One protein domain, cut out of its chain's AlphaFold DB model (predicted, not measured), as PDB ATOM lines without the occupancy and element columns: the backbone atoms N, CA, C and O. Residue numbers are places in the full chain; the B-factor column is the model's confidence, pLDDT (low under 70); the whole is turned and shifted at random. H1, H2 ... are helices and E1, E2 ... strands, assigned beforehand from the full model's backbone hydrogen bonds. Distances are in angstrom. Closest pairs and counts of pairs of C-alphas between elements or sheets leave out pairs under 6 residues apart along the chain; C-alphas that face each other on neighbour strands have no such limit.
ATOM      1  N   LEU A  14      39.165   8.474  35.332       86.12
ATOM      2  CA  LEU A  14      39.899   8.843  34.133       86.12
ATOM      3  C   LEU A  14      39.135   9.899  33.346       86.12
ATOM      4  O   LEU A  14      37.918   9.846  33.221       86.12
ATOM      5  N   ILE A  15      39.859  10.844  32.762       87.69
ATOM      6  CA  ILE A  15      39.312  11.839  31.846       87.69
ATOM      7  C   ILE A  15      40.070  11.727  30.532       87.69
ATOM      8  O   ILE A  15      41.269  12.009  30.477       87.69
ATOM      9  N   MET A  16      39.365  11.335  29.473       85.38
ATOM     10  CA  MET A  16      39.894  11.332  28.117       85.38
ATOM     11  C   MET A  16      39.507  12.621  27.403       85.38
ATOM     12  O   MET A  16      38.345  13.028  27.395       85.38
ATOM     13  N   VAL A  17      40.492  13.268  26.790       84.31
ATOM     14  CA  VAL A  17      40.307  14.509  26.034       84.31
ATOM     15  C   VAL A  17      40.776  14.287  24.607       84.31
ATOM     16  O   VAL A  17      41.915  13.881  24.401       84.31
ATOM     17  N   PHE A  18      39.924  14.571  23.622       79.19
ATOM     18  CA  PHE A  18      40.236  14.337  22.210       79.19
ATOM     19  C   PHE A  18      39.521  15.331  21.280       79.19
ATOM     20  O   PHE A  18      38.438  15.822  21.608       79.19
ATOM     21  N   PRO A  19      40.095  15.671  20.112       73.88
ATOM     22  CA  PRO A  19      39.437  16.538  19.138       73.88
ATOM     23  C   PRO A  19      38.282  15.805  18.436       73.88
ATOM     24  O   PRO A  19      38.452  14.719  17.888       73.88
ATOM     25  N   SER A  20      37.095  16.413  18.388       62.53
ATOM     26  CA  SER A  20      35.908  15.825  17.756       62.53
ATOM     27  C   SER A  20      35.894  16.107  16.245       62.53
ATOM     28  O   SER A  20      35.034  16.830  15.743       62.53
ATOM     29  N   ARG A  21      36.860  15.578  15.479       60.28
ATOM     30  CA  ARG A  21      36.729  15.419  14.015       60.28
ATOM     31  C   ARG A  21      37.690  14.381  13.438       60.28
ATOM     32  O   ARG A  21      38.823  14.229  13.873       60.28
ATOM     33  N   VAL A  22      37.188  13.718  12.399       49.38
ATOM     34  CA  VAL A  22      37.820  12.641  11.629       49.38
ATOM     35  C   VAL A  22      39.220  13.032  11.151       49.38
ATOM     36  O   VAL A  22      39.379  14.047  10.473       49.38
ATOM     37  N   GLY A  23      40.209  12.194  11.468       50.34
ATOM     38  CA  GLY A  23      41.555  12.242  10.892       50.34
ATOM     39  C   GLY A  23      42.644  12.848  11.777       50.34
ATOM     40  O   GLY A  23      43.808  12.792  11.392       50.34
ATOM     41  N   ILE A  24      42.309  13.394  12.953       52.88
ATOM     42  CA  ILE A  24      43.309  13.773  13.961       52.88
ATOM     43  C   ILE A  24      43.019  13.013  15.236       52.88
ATOM     44  O   ILE A  24      41.937  13.078  15.808       52.88
ATOM     45  N   GLN A  25      44.021  12.255  15.630       55.59
ATOM     46  CA  GLN A  25      43.894  11.097  16.478       55.59
ATOM     47  C   GLN A  25      45.006  11.246  17.517       55.59
ATOM     48  O   GLN A  25      46.169  10.936  17.278       55.59
ATOM     49  N   ALA A  26      44.653  11.922  18.608       63.62
ATOM     50  CA  ALA A  26      45.545  12.287  19.701       63.62
ATOM     51  C   ALA A  26      44.683  12.521  20.945       63.62
ATOM     52  O   ALA A  26      44.401  13.665  21.314       63.62
ATOM     53  N   ALA A  27      44.165  11.434  21.517       75.38
ATOM     54  CA  ALA A  27      43.520  11.505  22.815       75.38
ATOM     55  C   ALA A  27      44.577  11.517  23.924       75.38
ATOM     56  O   ALA A  27      45.507  10.710  23.913       75.38
ATOM     57  N   ASP A  28      44.392  12.394  24.905       79.88
ATOM     58  CA  ASP A  28      45.147  12.368  26.154       79.88
ATOM     59  C   ASP A  28      44.266  11.792  27.264       79.88
ATOM     60  O   ASP A  28      43.086  12.141  27.367       79.88
ATOM     61  N   ILE A  29      44.842  10.948  28.120       82.25
ATOM     62  CA  ILE A  29      44.163  10.396  29.297       82.25
ATOM     63  C   ILE A  29      44.783  10.999  30.556       82.25
ATOM     64  O   ILE A  29      45.997  10.951  30.767       82.25
ATOM     65  N   TRP A  30      43.927  11.558  31.403       86.38
ATOM     66  CA  TRP A  30      44.279  12.221  32.651       86.38
ATOM     67  C   TRP A  30      43.583  11.539  33.826       86.38
ATOM     68  O   TRP A  30      42.499  10.991  33.670       86.38
ATOM     69  N   VAL A  31      44.195  11.590  35.007       87.00
ATOM     70  CA  VAL A  31      43.644  10.995  36.234       87.00
ATOM     71  C   VAL A  31      43.177  12.102  37.161       87.00
ATOM     72  O   VAL A  31      43.948  13.031  37.427       87.00
ATOM     73  N   VAL A  32      41.957  11.993  37.682       89.31
ATOM     74  CA  VAL A  32      41.423  12.899  38.704       89.31
ATOM     75  C   VAL A  32      42.115  12.629  40.037       89.31
ATOM     76  O   VAL A  32      42.071  11.522  40.571       89.31
ATOM     77  N   ARG A  33      42.769  13.654  40.583       88.69
ATOM     78  CA  ARG A  33      43.442  13.613  41.889       88.69
ATOM     79  C   ARG A  33      42.630  14.298  42.971       88.69
ATOM     80  O   ARG A  33      42.587  13.812  44.092       88.69
ATOM     81  N   GLU A  34      41.978  15.402  42.620       89.88
ATOM     82  CA  GLU A  34      41.120  16.152  43.532       89.88
ATOM     83  C   GLU A  34      39.901  16.671  42.769       89.88
ATOM     84  O   GLU A  34      40.001  17.075  41.607       89.88
ATOM     85  N   CYS A  35      38.744  16.668  43.424       90.88
ATOM     86  CA  CYS A  35      37.486  17.153  42.867       90.88
ATOM     87  C   CYS A  35      36.579  17.692  43.987       90.88
ATOM     88  O   CYS A  35      36.731  17.284  45.140       90.88
ATOM     89  N   PRO A  36      35.609  18.570  43.674       80.69
ATOM     90  CA  PRO A  36      34.727  19.187  44.670       80.69
ATOM     91  C   PRO A  36      33.737  18.229  45.374       80.69
ATOM     92  O   PRO A  36      33.010  18.683  46.252       80.69
ATOM     93  N   GLY A  37      33.739  16.929  45.043       71.06
ATOM     94  CA  GLY A  37      32.923  15.882  45.675       71.06
ATOM     95  C   GLY A  37      31.826  15.330  44.757       71.06
ATOM     96  O   GLY A  37      31.432  15.985  43.795       71.06
ATOM     97  N   GLU A  38      31.325  14.127  45.062       67.44
ATOM     98  CA  GLU A  38      30.397  13.358  44.201       67.44
ATOM     99  C   GLU A  38      28.999  13.990  44.047       67.44
ATOM    100  O   GLU A  38      28.250  13.644  43.136       67.44
ATOM    101  N   GLU A  39      28.645  14.942  44.915       76.44
ATOM    102  CA  GLU A  39      27.349  15.633  44.889       76.44
ATOM    103  C   GLU A  39      27.245  16.699  43.776       76.44
ATOM    104  O   GLU A  39      26.140  17.110  43.418       76.44
ATOM    105  N   ASP A  40      28.366  17.149  43.194       81.38
ATOM    106  CA  ASP A  40      28.346  18.057  42.039       81.38
ATOM    107  C   ASP A  40      28.291  17.255  40.733       81.38
ATOM    108  O   ASP A  40      29.304  16.793  40.211       81.38
ATOM    109  N   HIS A  41      27.090  17.119  40.168       83.81
ATOM    110  CA  HIS A  41      26.864  16.403  38.908       83.81
ATOM    111  C   HIS A  41      27.458  17.092  37.669       83.81
ATOM    112  O   HIS A  41      27.462  16.501  36.591       83.81
ATOM    113  N   ARG A  42      27.895  18.355  37.779       88.06
ATOM    114  CA  ARG A  42      28.505  19.120  36.679       88.06
ATOM    115  C   ARG A  42      29.642  19.996  37.201       88.06
ATOM    116  O   ARG A  42      29.543  21.232  37.139       88.06
ATOM    117  N   PRO A  43      30.721  19.381  37.706       89.56
ATOM    118  CA  PRO A  43      31.770  20.089  38.408       89.56
ATOM    119  C   PRO A  43      32.495  21.060  37.486       89.56
ATOM    120  O   PRO A  43      32.671  20.822  36.284       89.56
ATOM    121  N   ARG A  44      32.896  22.204  38.051       91.69
ATOM    122  CA  ARG A  44      33.681  23.198  37.312       91.69
ATOM    123  C   ARG A  44      35.073  22.655  37.024       91.69
ATOM    124  O   ARG A  44      35.730  22.128  37.914       91.69
ATOM    125  N   THR A  45      35.550  22.839  35.799       89.88
ATOM    126  CA  THR A  45      36.846  22.289  35.360       89.88
ATOM    127  C   THR A  45      38.053  22.951  36.032       89.88
ATOM    128  O   THR A  45      39.147  22.393  36.018       89.88
ATOM    129  N   ASP A  46      37.892  24.131  36.633       92.12
ATOM    130  CA  ASP A  46      38.932  24.783  37.437       92.12
ATOM    131  C   ASP A  46      39.047  24.217  38.858       92.12
ATOM    132  O   ASP A  46      40.092  24.376  39.481       92.12
ATOM    133  N   ALA A  47      38.006  23.535  39.341       91.00
ATOM    134  CA  ALA A  47      37.956  22.889  40.649       91.00
ATOM    135  C   ALA A  47      38.383  21.410  40.614       91.00
ATOM    136  O   ALA A  47      38.441  20.768  41.659       91.00
ATOM    137  N   ILE A  48      38.659  20.862  39.427       91.56
ATOM    138  CA  ILE A  48      39.116  19.480  39.241       91.56
ATOM    139  C   ILE A  48      40.621  19.513  39.012       91.56
ATOM    140  O   ILE A  48      41.080  20.108  38.034       91.56
ATOM    141  N   MET A  49      41.383  18.859  39.883       92.06
ATOM    142  CA  MET A  49      42.825  18.701  39.730       92.06
ATOM    143  C   MET A  49      43.119  17.350  39.101       92.06
ATOM    144  O   MET A  49      42.712  16.305  39.608       92.06
ATOM    145  N   VAL A  50      43.858  17.378  38.001       90.44
ATOM    146  CA  VAL A  50      44.262  16.195  37.250       90.44
ATOM    147  C   VAL A  50      45.775  16.072  37.186       90.44
ATOM    148  O   VAL A  50      46.511  17.056  37.280       90.44
ATOM    149  N   SER A  51      46.252  14.853  36.975       87.62
ATOM    150  CA  SER A  51      47.654  14.575  36.664       87.62
ATOM    151  C   SER A  51      47.756  13.642  35.469       87.62
ATOM    152  O   SER A  51      46.879  12.800  35.265       87.62
ATOM    153  N   MET A  52      48.859  13.741  34.734       74.81
ATOM    154  CA  MET A  52      49.225  12.723  33.756       74.81
ATOM    155  C   MET A  52      49.730  11.508  34.539       74.81
ATOM    156  O   MET A  52      50.848  11.519  35.047       74.81
ATOM    157  N   GLY A  53      48.858  10.525  34.750       61.62
ATOM    158  CA  GLY A  53      49.199   9.318  35.496       61.62
ATOM    159  C   GLY A  53      49.903   8.290  34.617       61.62
ATOM    160  O   GLY A  53      49.726   8.278  33.398       61.62
ATOM    161  N   ARG A  54      50.653   7.375  35.237       57.50
ATOM    162  CA  ARG A  54      50.945   6.084  34.609       57.50
ATOM    163  C   ARG A  54      49.648   5.283  34.583       57.50
ATOM    164  O   ARG A  54      49.119   4.891  35.619       57.50
ATOM    165  N   TYR A  55      49.116   5.068  33.393       62.00
ATOM    166  CA  TYR A  55      48.007   4.151  33.187       62.00
ATOM    167  C   TYR A  55      48.572   2.846  32.646       62.00
ATOM    168  O   TYR A  55      49.327   2.824  31.666       62.00
ATOM    169  N   SER A  56      48.223   1.748  33.309       52.56
ATOM    170  CA  SER A  56      48.449   0.443  32.710       52.56
ATOM    171  C   SER A  56      47.373   0.238  31.667       52.56
ATOM    172  O   SER A  56      46.182   0.407  31.923       52.56
ATOM    173  N   ARG A  57      47.824  -0.128  30.475       54.12
ATOM    174  CA  ARG A  57      46.969  -0.695  29.447       54.12
ATOM    175  C   ARG A  57      47.029  -2.187  29.675       54.12
ATOM    176  O   ARG A  57      47.963  -2.841  29.214       54.12
ATOM    177  N   HIS A  58      46.112  -2.702  30.477       51.31
ATOM    178  CA  HIS A  58      46.080  -4.132  30.700       51.31
ATOM    179  C   HIS A  58      45.191  -4.755  29.639       51.31
ATOM    180  O   HIS A  58      43.976  -4.587  29.643       51.31
ATOM    181  N   VAL A  59      45.815  -5.487  28.727       51.22
ATOM    182  CA  VAL A  59      45.082  -6.427  27.896       51.22
ATOM    183  C   VAL A  59      44.968  -7.713  28.712       51.22
ATOM    184  O   VAL A  59      45.907  -8.503  28.776       51.22
ATOM    185  N   ALA A  60      43.863  -7.858  29.443       46.00
ATOM    186  CA  ALA A  60      43.688  -8.944  30.401       46.00
ATOM    187  C   ALA A  60      43.333 -10.254  29.690       46.00
ATOM    188  O   ALA A  60      42.171 -10.501  29.412       46.00
ATOM    189  N   PHE A  61      44.289 -11.142  29.430       51.94
ATOM    190  CA  PHE A  61      44.014 -12.446  28.802       51.94
ATOM    191  C   PHE A  61      43.396 -13.483  29.767       51.94
ATOM    192  O   PHE A  61      43.835 -14.628  29.810       51.94
ATOM    193  N   SER A  62      42.419 -13.088  30.591       45.78
ATOM    194  CA  SER A  62      41.787 -13.952  31.601       45.78
ATOM    195  C   SER A  62      40.261 -13.817  31.631       45.78
ATOM    196  O   SER A  62      39.731 -12.729  31.399       45.78
ATOM    197  N   GLU A  63      39.585 -14.906  31.997       41.47
ATOM    198  CA  GLU A  63      38.128 -15.030  32.164       41.47
ATOM    199  C   GLU A  63      37.556 -13.975  33.139       41.47
ATOM    200  O   GLU A  63      38.160 -13.671  34.173       41.47
ATOM    201  N   GLY A  64      36.402 -13.386  32.802       37.09
ATOM    202  CA  GLY A  64      35.672 -12.456  33.679       37.09
ATOM    203  C   GLY A  64      36.161 -10.999  33.705       37.09
ATOM    204  O   GLY A  64      35.731 -10.235  34.568       37.09
ATOM    205  N   ARG A  65      37.045 -10.591  32.784       39.69
ATOM    206  CA  ARG A  65      37.549  -9.202  32.662       39.69
ATOM    207  C   ARG A  65      37.193  -8.515  31.343       39.69
ATOM    208  O   ARG A  65      37.853  -7.563  30.948       39.69
ATOM    209  N   TRP A  66      36.168  -9.006  30.658       40.88
ATOM    210  CA  TRP A  66      35.798  -8.521  29.335       40.88
ATOM    211  C   TRP A  66      34.422  -7.897  29.384       40.88
ATOM    212  O   TRP A  66      33.403  -8.579  29.326       40.88
ATOM    213  N   THR A  67      34.391  -6.577  29.478       44.56
ATOM    214  CA  THR A  67      33.229  -5.823  29.029       44.56
ATOM    215  C   THR A  67      33.345  -5.572  27.527       44.56
ATOM    216  O   THR A  67      34.376  -5.805  26.893       44.56
ATOM    217  N   LEU A  68      32.230  -5.163  26.940       43.88
ATOM    218  CA  LEU A  68      31.940  -4.803  25.545       43.88
ATOM    219  C   LEU A  68      32.853  -3.745  24.900       43.88
ATOM    220  O   LEU A  68      32.539  -3.169  23.857       43.88
ATOM    221  N   ASP A  69      33.964  -3.451  25.547       50.47
ATOM    222  CA  ASP A  69      34.467  -2.106  25.619       50.47
ATOM    223  C   ASP A  69      35.817  -2.065  24.918       50.47
ATOM    224  O   ASP A  69      35.997  -1.224  24.063       50.47
ATOM    225  N   GLY A  70      36.729  -3.005  25.133       54.03
ATOM    226  CA  GLY A  70      38.084  -2.951  24.580       54.03
ATOM    227  C   GLY A  70      39.103  -2.872  25.715       54.03
ATOM    228  O   GLY A  70      38.805  -3.330  26.813       54.03
ATOM    229  N   PRO A  71      40.318  -2.345  25.494       57.78
ATOM    230  CA  PRO A  71      41.312  -2.209  26.540       57.78
ATOM    231  C   PRO A  71      40.826  -1.193  27.572       57.78
ATOM    232  O   PRO A  71      40.699  -0.006  27.272       57.78
ATOM    233  N   ASP A  72      40.624  -1.662  28.795       58.50
ATOM    234  CA  ASP A  72      40.404  -0.778  29.925       58.50
ATOM    235  C   ASP A  72      41.704  -0.045  30.245       58.50
ATOM    236  O   ASP A  72      42.775  -0.637  30.437       58.50
ATOM    237  N   ALA A  73      41.607   1.276  30.311       60.72
ATOM    238  CA  ALA A  73      42.595   2.069  31.008       60.72
ATOM    239  C   ALA A  73      42.158   2.137  32.468       60.72
ATOM    240  O   ALA A  73      41.021   2.486  32.772       60.72
ATOM    241  N   TYR A  74      43.072   1.838  33.381       65.31
ATOM    242  CA  TYR A  74      42.884   2.143  34.790       65.31
ATOM    243  C   TYR A  74      44.142   2.792  35.337       65.31
ATOM    244  O   TYR A  74      45.267   2.575  34.863       65.31
ATOM    245  N   PHE A  75      43.936   3.626  36.344       68.44
ATOM    246  CA  PHE A  75      45.036   4.242  37.050       68.44
ATOM    247  C   PHE A  75      45.830   3.169  37.807       68.44
ATOM    248  O   PHE A  75      45.262   2.395  38.577       68.44
ATOM    249  N   VAL A  76      47.149   3.128  37.596       66.81
ATOM    250  CA  VAL A  76      48.056   2.328  38.422       66.81
ATOM    251  C   VAL A  76      48.775   3.273  39.373       66.81
ATOM    252  O   VAL A  76      49.589   4.076  38.913       66.81
ATOM    253  N   PRO A  77      48.491   3.189  40.685       65.25
ATOM    254  CA  PRO A  77      49.281   3.887  41.683       65.25
ATOM    255  C   PRO A  77      50.724   3.403  41.584       65.25
ATOM    256  O   PRO A  77      50.985   2.206  41.705       65.25
ATOM    257  N   ASP A  78      51.652   4.320  41.343       67.50
ATOM    258  CA  ASP A  78      53.069   4.012  41.439       67.50
ATOM    259  C   ASP A  78      53.442   4.028  42.935       67.50
ATOM    260  O   ASP A  78      53.268   5.057  43.593       67.50
ATOM    261  N   PRO A  79      53.857   2.884  43.514       67.88
ATOM    262  CA  PRO A  79      54.096   2.769  44.952       67.88
ATOM    263  C   PRO A  79      55.287   3.612  45.425       67.88
ATOM    264  O   PRO A  79      55.366   3.914  46.615       67.88
ATOM    265  N   ASP A  80      56.176   4.000  44.507       72.12
ATOM    266  CA  ASP A  80      57.374   4.796  44.780       72.12
ATOM    267  C   ASP A  80      57.206   6.270  44.360       72.12
ATOM    268  O   ASP A  80      58.114   7.088  44.541       72.12
ATOM    269  N   GLU A  81      56.055   6.635  43.788       69.00
ATOM    270  CA  GLU A  81      55.767   8.003  43.366       69.00
ATOM    271  C   GLU A  81      55.410   8.855  44.587       69.00
ATOM    272  O   GLU A  81      54.346   8.716  45.189       69.00
ATOM    273  N   ASP A  82      56.324   9.758  44.960       67.31
ATOM    274  CA  ASP A  82      56.075  10.749  46.007       67.31
ATOM    275  C   ASP A  82      54.823  11.559  45.627       67.31
ATOM    276  O   ASP A  82      54.845  12.242  44.594       67.31
ATOM    277  N   PRO A  83      53.750  11.545  46.442       61.81
ATOM    278  CA  PRO A  83      52.539  12.316  46.180       61.81
ATOM    279  C   PRO A  83      52.817  13.808  45.968       61.81
ATOM    280  O   PRO A  83      52.095  14.472  45.226       61.81
ATOM    281  N   ASN A  84      53.893  14.331  46.568       61.66
ATOM    282  CA  ASN A  84      54.317  15.724  46.418       61.66
ATOM    283  C   ASN A  84      55.074  15.996  45.108       61.66
ATOM    284  O   ASN A  84      55.260  17.152  44.728       61.66
ATOM    285  N   SER A  85      55.523  14.950  44.410       64.94
ATOM    286  CA  SER A  85      56.185  15.045  43.104       64.94
ATOM    287  C   SER A  85      55.199  15.054  41.931       64.94
ATOM    288  O   SER A  85      55.548  15.502  40.831       64.94
ATOM    289  N   ILE A  86      53.954  14.619  42.163       67.75
ATOM    290  CA  ILE A  86      52.903  14.567  41.148       67.75
ATOM    291  C   ILE A  86      52.519  15.997  40.780       67.75
ATOM    292  O   ILE A  86      51.847  16.711  41.522       67.75
ATOM    293  N   ARG A  87      52.934  16.432  39.587       77.69
ATOM    294  CA  ARG A  87      52.534  17.732  39.041       77.69
ATOM    295  C   ARG A  87      51.055  17.698  38.672       77.69
ATOM    296  O   ARG A  87      50.698  17.347  37.546       77.69
ATOM    297  N   THR A  88      50.204  18.081  39.615       85.19
ATOM    298  CA  THR A  88      48.782  18.294  39.363       85.19
ATOM    299  C   THR A  88      48.560  19.628  38.655       85.19
ATOM    300  O   THR A  88      49.306  20.599  38.812       85.19
ATOM    301  N   LYS A  89      47.538  19.669  37.808       89.38
ATOM    302  CA  LYS A  89      47.063  20.874  37.125       89.38
ATOM    303  C   LYS A  89      45.549  20.885  37.188       89.38
ATOM    304  O   LYS A  89      44.937  19.822  37.169       89.38
ATOM    305  N   SER A  90      44.933  22.063  37.198       91.81
ATOM    306  CA  SER A  90      43.485  22.108  37.000       91.81
ATOM    307  C   SER A  90      43.133  21.579  35.609       91.81
ATOM    308  O   SER A  90      43.854  21.842  34.639       91.81
ATOM    309  N   LEU A  91      42.015  20.865  35.488       90.62
ATOM    310  CA  LEU A  91      41.535  20.352  34.208       90.62
ATOM    311  C   LEU A  91      41.357  21.494  33.200       90.62
ATOM    312  O   LEU A  91      41.751  21.373  32.045       90.62
ATOM    313  N   LYS A  92      40.884  22.659  33.652       90.31
ATOM    314  CA  LYS A  92      40.829  23.880  32.835       90.31
ATOM    315  C   LYS A  92      42.180  24.240  32.203       90.31
ATOM    316  O   LYS A  92      42.232  24.528  31.012       90.31
ATOM    317  N   THR A  93      43.274  24.163  32.964       88.62
ATOM    318  CA  THR A  93      44.635  24.448  32.466       88.62
ATOM    319  C   THR A  93      45.091  23.449  31.404       88.62
ATOM    320  O   THR A  93      45.904  23.795  30.552       88.62
ATOM    321  N   VAL A  94      44.587  22.215  31.442       85.62
ATOM    322  CA  VAL A  94      44.848  21.196  30.413       85.62
ATOM    323  C   VAL A  94      44.007  21.460  29.162       85.62
ATOM    324  O   VAL A  94      44.520  21.414  28.046       85.62
ATOM    325  N   LEU A  95      42.728  21.796  29.339       85.56
ATOM    326  CA  LEU A  95      41.789  22.017  28.240       85.56
ATOM    327  C   LEU A  95      42.046  23.323  27.479       85.56
ATOM    328  O   LEU A  95      41.794  23.384  26.281       85.56
ATOM    329  N   GLU A  96      42.540  24.375  28.135       84.50
ATOM    330  CA  GLU A  96      42.759  25.686  27.511       84.50
ATOM    331  C   GLU A  96      43.791  25.671  26.365       84.50
ATOM    332  O   GLU A  96      43.474  26.185  25.288       84.50
ATOM    333  N   PRO A  97      45.002  25.094  26.525       78.75
ATOM    334  CA  PRO A  97      45.945  24.922  25.426       78.75
ATOM    335  C   PRO A  97      45.372  24.056  24.312       78.75
ATOM    336  O   PRO A  97      45.516  24.421  23.151       78.75
ATOM    337  N   LEU A  98      44.679  22.962  24.646       73.31
ATOM    338  CA  LEU A  98      44.054  22.085  23.656       73.31
ATOM    339  C   LEU A  98      42.988  22.851  22.864       73.31
ATOM    340  O   LEU A  98      43.023  22.846  21.644       73.31
ATOM    341  N   ALA A  99      42.128  23.632  23.517       71.81
ATOM    342  CA  ALA A  99      41.147  24.482  22.844       71.81
ATOM    343  C   ALA A  99      41.788  25.553  21.937       71.81
ATOM    344  O   ALA A  99      41.202  25.924  20.923       71.81
ATOM    345  N   ARG A 100      42.992  26.048  22.266       72.56
ATOM    346  CA  ARG A 100      43.748  26.982  21.406       72.56
ATOM    347  C   ARG A 100      44.413  26.271  20.230       72.56
ATOM    348  O   ARG A 100      44.258  26.722  19.098       72.56
ATOM    349  N   THR A 101      45.112  25.166  20.476       66.75
ATOM    350  CA  THR A 101      45.739  24.319  19.447       66.75
ATOM    351  C   THR A 101      44.695  23.806  18.460       66.75
ATOM    352  O   THR A 101      44.907  23.818  17.246       66.75
ATOM    353  N   TYR A 102      43.526  23.446  18.985       61.91
ATOM    354  CA  TYR A 102      42.384  22.958  18.238       61.91
ATOM    355  C   TYR A 102      41.365  24.048  17.904       61.91
ATOM    356  O   TYR A 102      40.277  23.710  17.476       61.91
ATOM    357  N   SER A 103      41.695  25.340  18.014       59.25
ATOM    358  CA  SER A 103      40.789  26.441  17.619       59.25
ATOM    359  C   SER A 103      40.385  26.411  16.135       59.25
ATOM    360  O   SER A 103      39.416  27.050  15.731       59.25
ATOM    361  N   GLN A 104      41.120  25.638  15.333       58.81
ATOM    362  CA  GLN A 104      40.855  25.314  13.927       58.81
ATOM    363  C   GLN A 104      39.864  24.143  13.753       58.81
ATOM    364  O   GLN A 104      39.313  23.962  12.669       58.81
ATOM    365  N   TYR A 105      39.610  23.363  14.807       58.41
ATOM    366  CA  TYR A 105      38.652  22.261  14.832       58.41
ATOM    367  C   TYR A 105      37.442  22.658  15.674       58.41
ATOM    368  O   TYR A 105      37.584  23.221  16.757       58.41
ATOM    369  N   PRO A 106      36.222  22.391  15.197       54.69
ATOM    370  CA  PRO A 106      35.058  23.036  15.775       54.69
ATOM    371  C   PRO A 106      34.698  22.530  17.184       54.69
ATOM    372  O   PRO A 106      33.964  23.237  17.865       54.69
ATOM    373  N   TYR A 107      35.226  21.386  17.659       69.75
ATOM    374  CA  TYR A 107      34.893  20.824  18.978       69.75
ATOM    375  C   TYR A 107      36.044  19.990  19.581       69.75
ATOM    376  O   TYR A 107      36.706  19.231  18.874       69.75
ATOM    377  N   VAL A 108      36.271  20.127  20.894       76.31
ATOM    378  CA  VAL A 108      37.059  19.196  21.725       76.31
ATOM    379  C   VAL A 108      36.060  18.417  22.582       76.31
ATOM    380  O   VAL A 108      35.196  19.028  23.211       76.31
ATOM    381  N   THR A 109      36.159  17.091  22.596       83.12
ATOM    382  CA  THR A 109      35.363  16.221  23.466       83.12
ATOM    383  C   THR A 109      36.136  15.936  24.746       83.12
ATOM    384  O   THR A 109      37.348  15.714  24.719       83.12
ATOM    385  N   VAL A 110      35.413  15.929  25.862       86.06
ATOM    386  CA  VAL A 110      35.898  15.470  27.162       86.06
ATOM    387  C   VAL A 110      34.962  14.363  27.616       86.06
ATOM    388  O   VAL A 110      33.750  14.577  27.636       86.06
ATOM    389  N   GLU A 111      35.519  13.208  27.948       85.56
ATOM    390  CA  GLU A 111      34.773  12.038  28.397       85.56
ATOM    391  C   GLU A 111      35.335  11.542  29.729       85.56
ATOM    392  O   GLU A 111      36.549  11.352  29.855       85.56
ATOM    393  N   VAL A 112      34.467  11.373  30.727       86.19
ATOM    394  CA  VAL A 112      34.836  10.791  32.022       86.19
ATOM    395  C   VAL A 112      34.649   9.283  31.941       86.19
ATOM    396  O   VAL A 112      33.661   8.812  31.392       86.19
ATOM    397  N   ASN A 113      35.608   8.531  32.482       80.25
ATOM    398  CA  ASN A 113      35.639   7.070  32.478       80.25
ATOM    399  C   ASN A 113      35.325   6.502  31.083       80.25
ATOM    400  O   ASN A 113      34.308   5.828  30.900       80.25
ATOM    401  N   PRO A 114      36.181   6.810  30.085       77.25
ATOM    402  CA  PRO A 114      35.921   6.448  28.703       77.25
ATOM    403  C   PRO A 114      35.706   4.943  28.581       77.25
ATOM    404  O   PRO A 114      36.551   4.139  28.974       77.25
ATOM    405  N   HIS A 115      34.588   4.574  27.970       73.00
ATOM    406  CA  HIS A 115      34.337   3.198  27.565       73.00
ATOM    407  C   HIS A 115      35.467   2.746  26.632       73.00
ATOM    408  O   HIS A 115      35.930   3.523  25.789       73.00
ATOM    409  N   GLY A 116      35.880   1.483  26.702       69.69
ATOM    410  CA  GLY A 116      37.002   0.973  25.908       69.69
ATOM    411  C   GLY A 116      36.882   1.237  24.396       69.69
ATOM    412  O   GLY A 116      37.892   1.321  23.707       69.69
ATOM    413  N   LYS A 117      35.664   1.436  23.860       70.00
ATOM    414  CA  LYS A 117      35.432   1.685  22.430       70.00
ATOM    415  C   LYS A 117      35.955   3.060  22.041       70.00
ATOM    416  O   LYS A 117      36.448   3.256  20.935       70.00
ATOM    417  N   HIS A 118      35.859   4.011  22.967       72.94
ATOM    418  CA  HIS A 118      36.396   5.354  22.830       72.94
ATOM    419  C   HIS A 118      37.910   5.332  23.025       72.94
ATOM    420  O   HIS A 118      38.630   5.964  22.262       72.94
ATOM    421  N   ILE A 119      38.412   4.489  23.935       74.44
ATOM    422  CA  ILE A 119      39.851   4.225  24.055       74.44
ATOM    423  C   ILE A 119      40.399   3.643  22.736       74.44
ATOM    424  O   ILE A 119      41.367   4.158  22.183       74.44
ATOM    425  N   LEU A 120      39.765   2.624  22.154       72.38
ATOM    426  CA  LEU A 120      40.176   2.056  20.866       72.38
ATOM    427  C   LEU A 120      40.120   3.083  19.736       72.38
ATOM    428  O   LEU A 120      41.090   3.242  18.998       72.38
ATOM    429  N   ARG A 121      38.997   3.791  19.598       75.12
ATOM    430  CA  ARG A 121      38.769   4.734  18.499       75.12
ATOM    431  C   ARG A 121      39.673   5.963  18.577       75.12
ATOM    432  O   ARG A 121      40.269   6.344  17.570       75.12
ATOM    433  N   ASP A 122      39.745   6.584  19.749       75.62
ATOM    434  CA  ASP A 122      40.297   7.932  19.911       75.62
ATOM    435  C   ASP A 122      41.723   7.909  20.485       75.62
ATOM    436  O   ASP A 122      42.544   8.741  20.095       75.62
ATOM    437  N   TYR A 123      42.047   6.937  21.352       74.88
ATOM    438  CA  TYR A 123      43.383   6.789  21.950       74.88
ATOM    439  C   TYR A 123      44.307   5.863  21.149       74.88
ATOM    440  O   TYR A 123      45.467   6.199  20.927       74.88
ATOM    441  N   PHE A 124      43.804   4.723  20.669       72.19
ATOM    442  CA  PHE A 124      44.561   3.805  19.801       72.19
ATOM    443  C   PHE A 124      44.293   3.992  18.319       72.19
ATOM    444  O   PHE A 124      44.705   3.171  17.507       72.19
TER     445      PHE A 124
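This is residues 14 to 124 of the 257 residues of an uncharacterized protein of Penicillium steckii (UniProt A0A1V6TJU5). A strongly twisted, curled sheet of four strands has one helix on each face, H1 and H2, with the small hairpin E4 and E5 beside it. Residues 61 to 66 and 79 to 85 stick out from this body. The printed part has 111 residues, in the order E1 E2 E3 E4 E5 H1 E6 H2; the sheet order is E3 E2 E1 E6, antiparallel. The class is mixed, helices and strands, with under half of the residues in named elements; the whole is compact, radius of gyration 15.0 A, spanning 43 by 38 by 28 A.

E1, residues 14 to 19, begins at C-alpha 14 (39.899, 8.843, 34.133). E2, 28 to 34, is 18.2 A long. E3 is 49 to 51, E4 55 to 57 and E5 73 to 75. H1, 91 to 101, is 15.9 A long, and E6, 108 to 112, 13.5 A. H2, 116 to 123, ends at C-alpha 123 (43.383, 6.789, 21.950).

E1, E2 and E3 form a meander, each strand the antiparallel neighbour of the one before. N 15 and O 30 are 2.8 A apart, N 33 and O 49 2.8 A, and, between E1 and E6, N 16 and O 111 2.8 A. In E4 and E5, N 56 and O 74 are 3.4 A apart. H1 and H2 are on opposite faces; the closest C-alphas of H1 and E3 are Leu 91 and Val 50, 5.8 A. H2 has a height over the sheet of 9.6 A. Every O i to N i+4 pair is within hydrogen-bond range in H2, 5 of 7 in H1.

The C-alphas of Glu 63 and Gln 104 are farthest apart, 44.4 A. The printed part has no cut. E2 to E3, E4 to E5 and E5 to H1 are long links. Mean pLDDT of the printed part is 71.4; residues 53 to 79 are among those under 70.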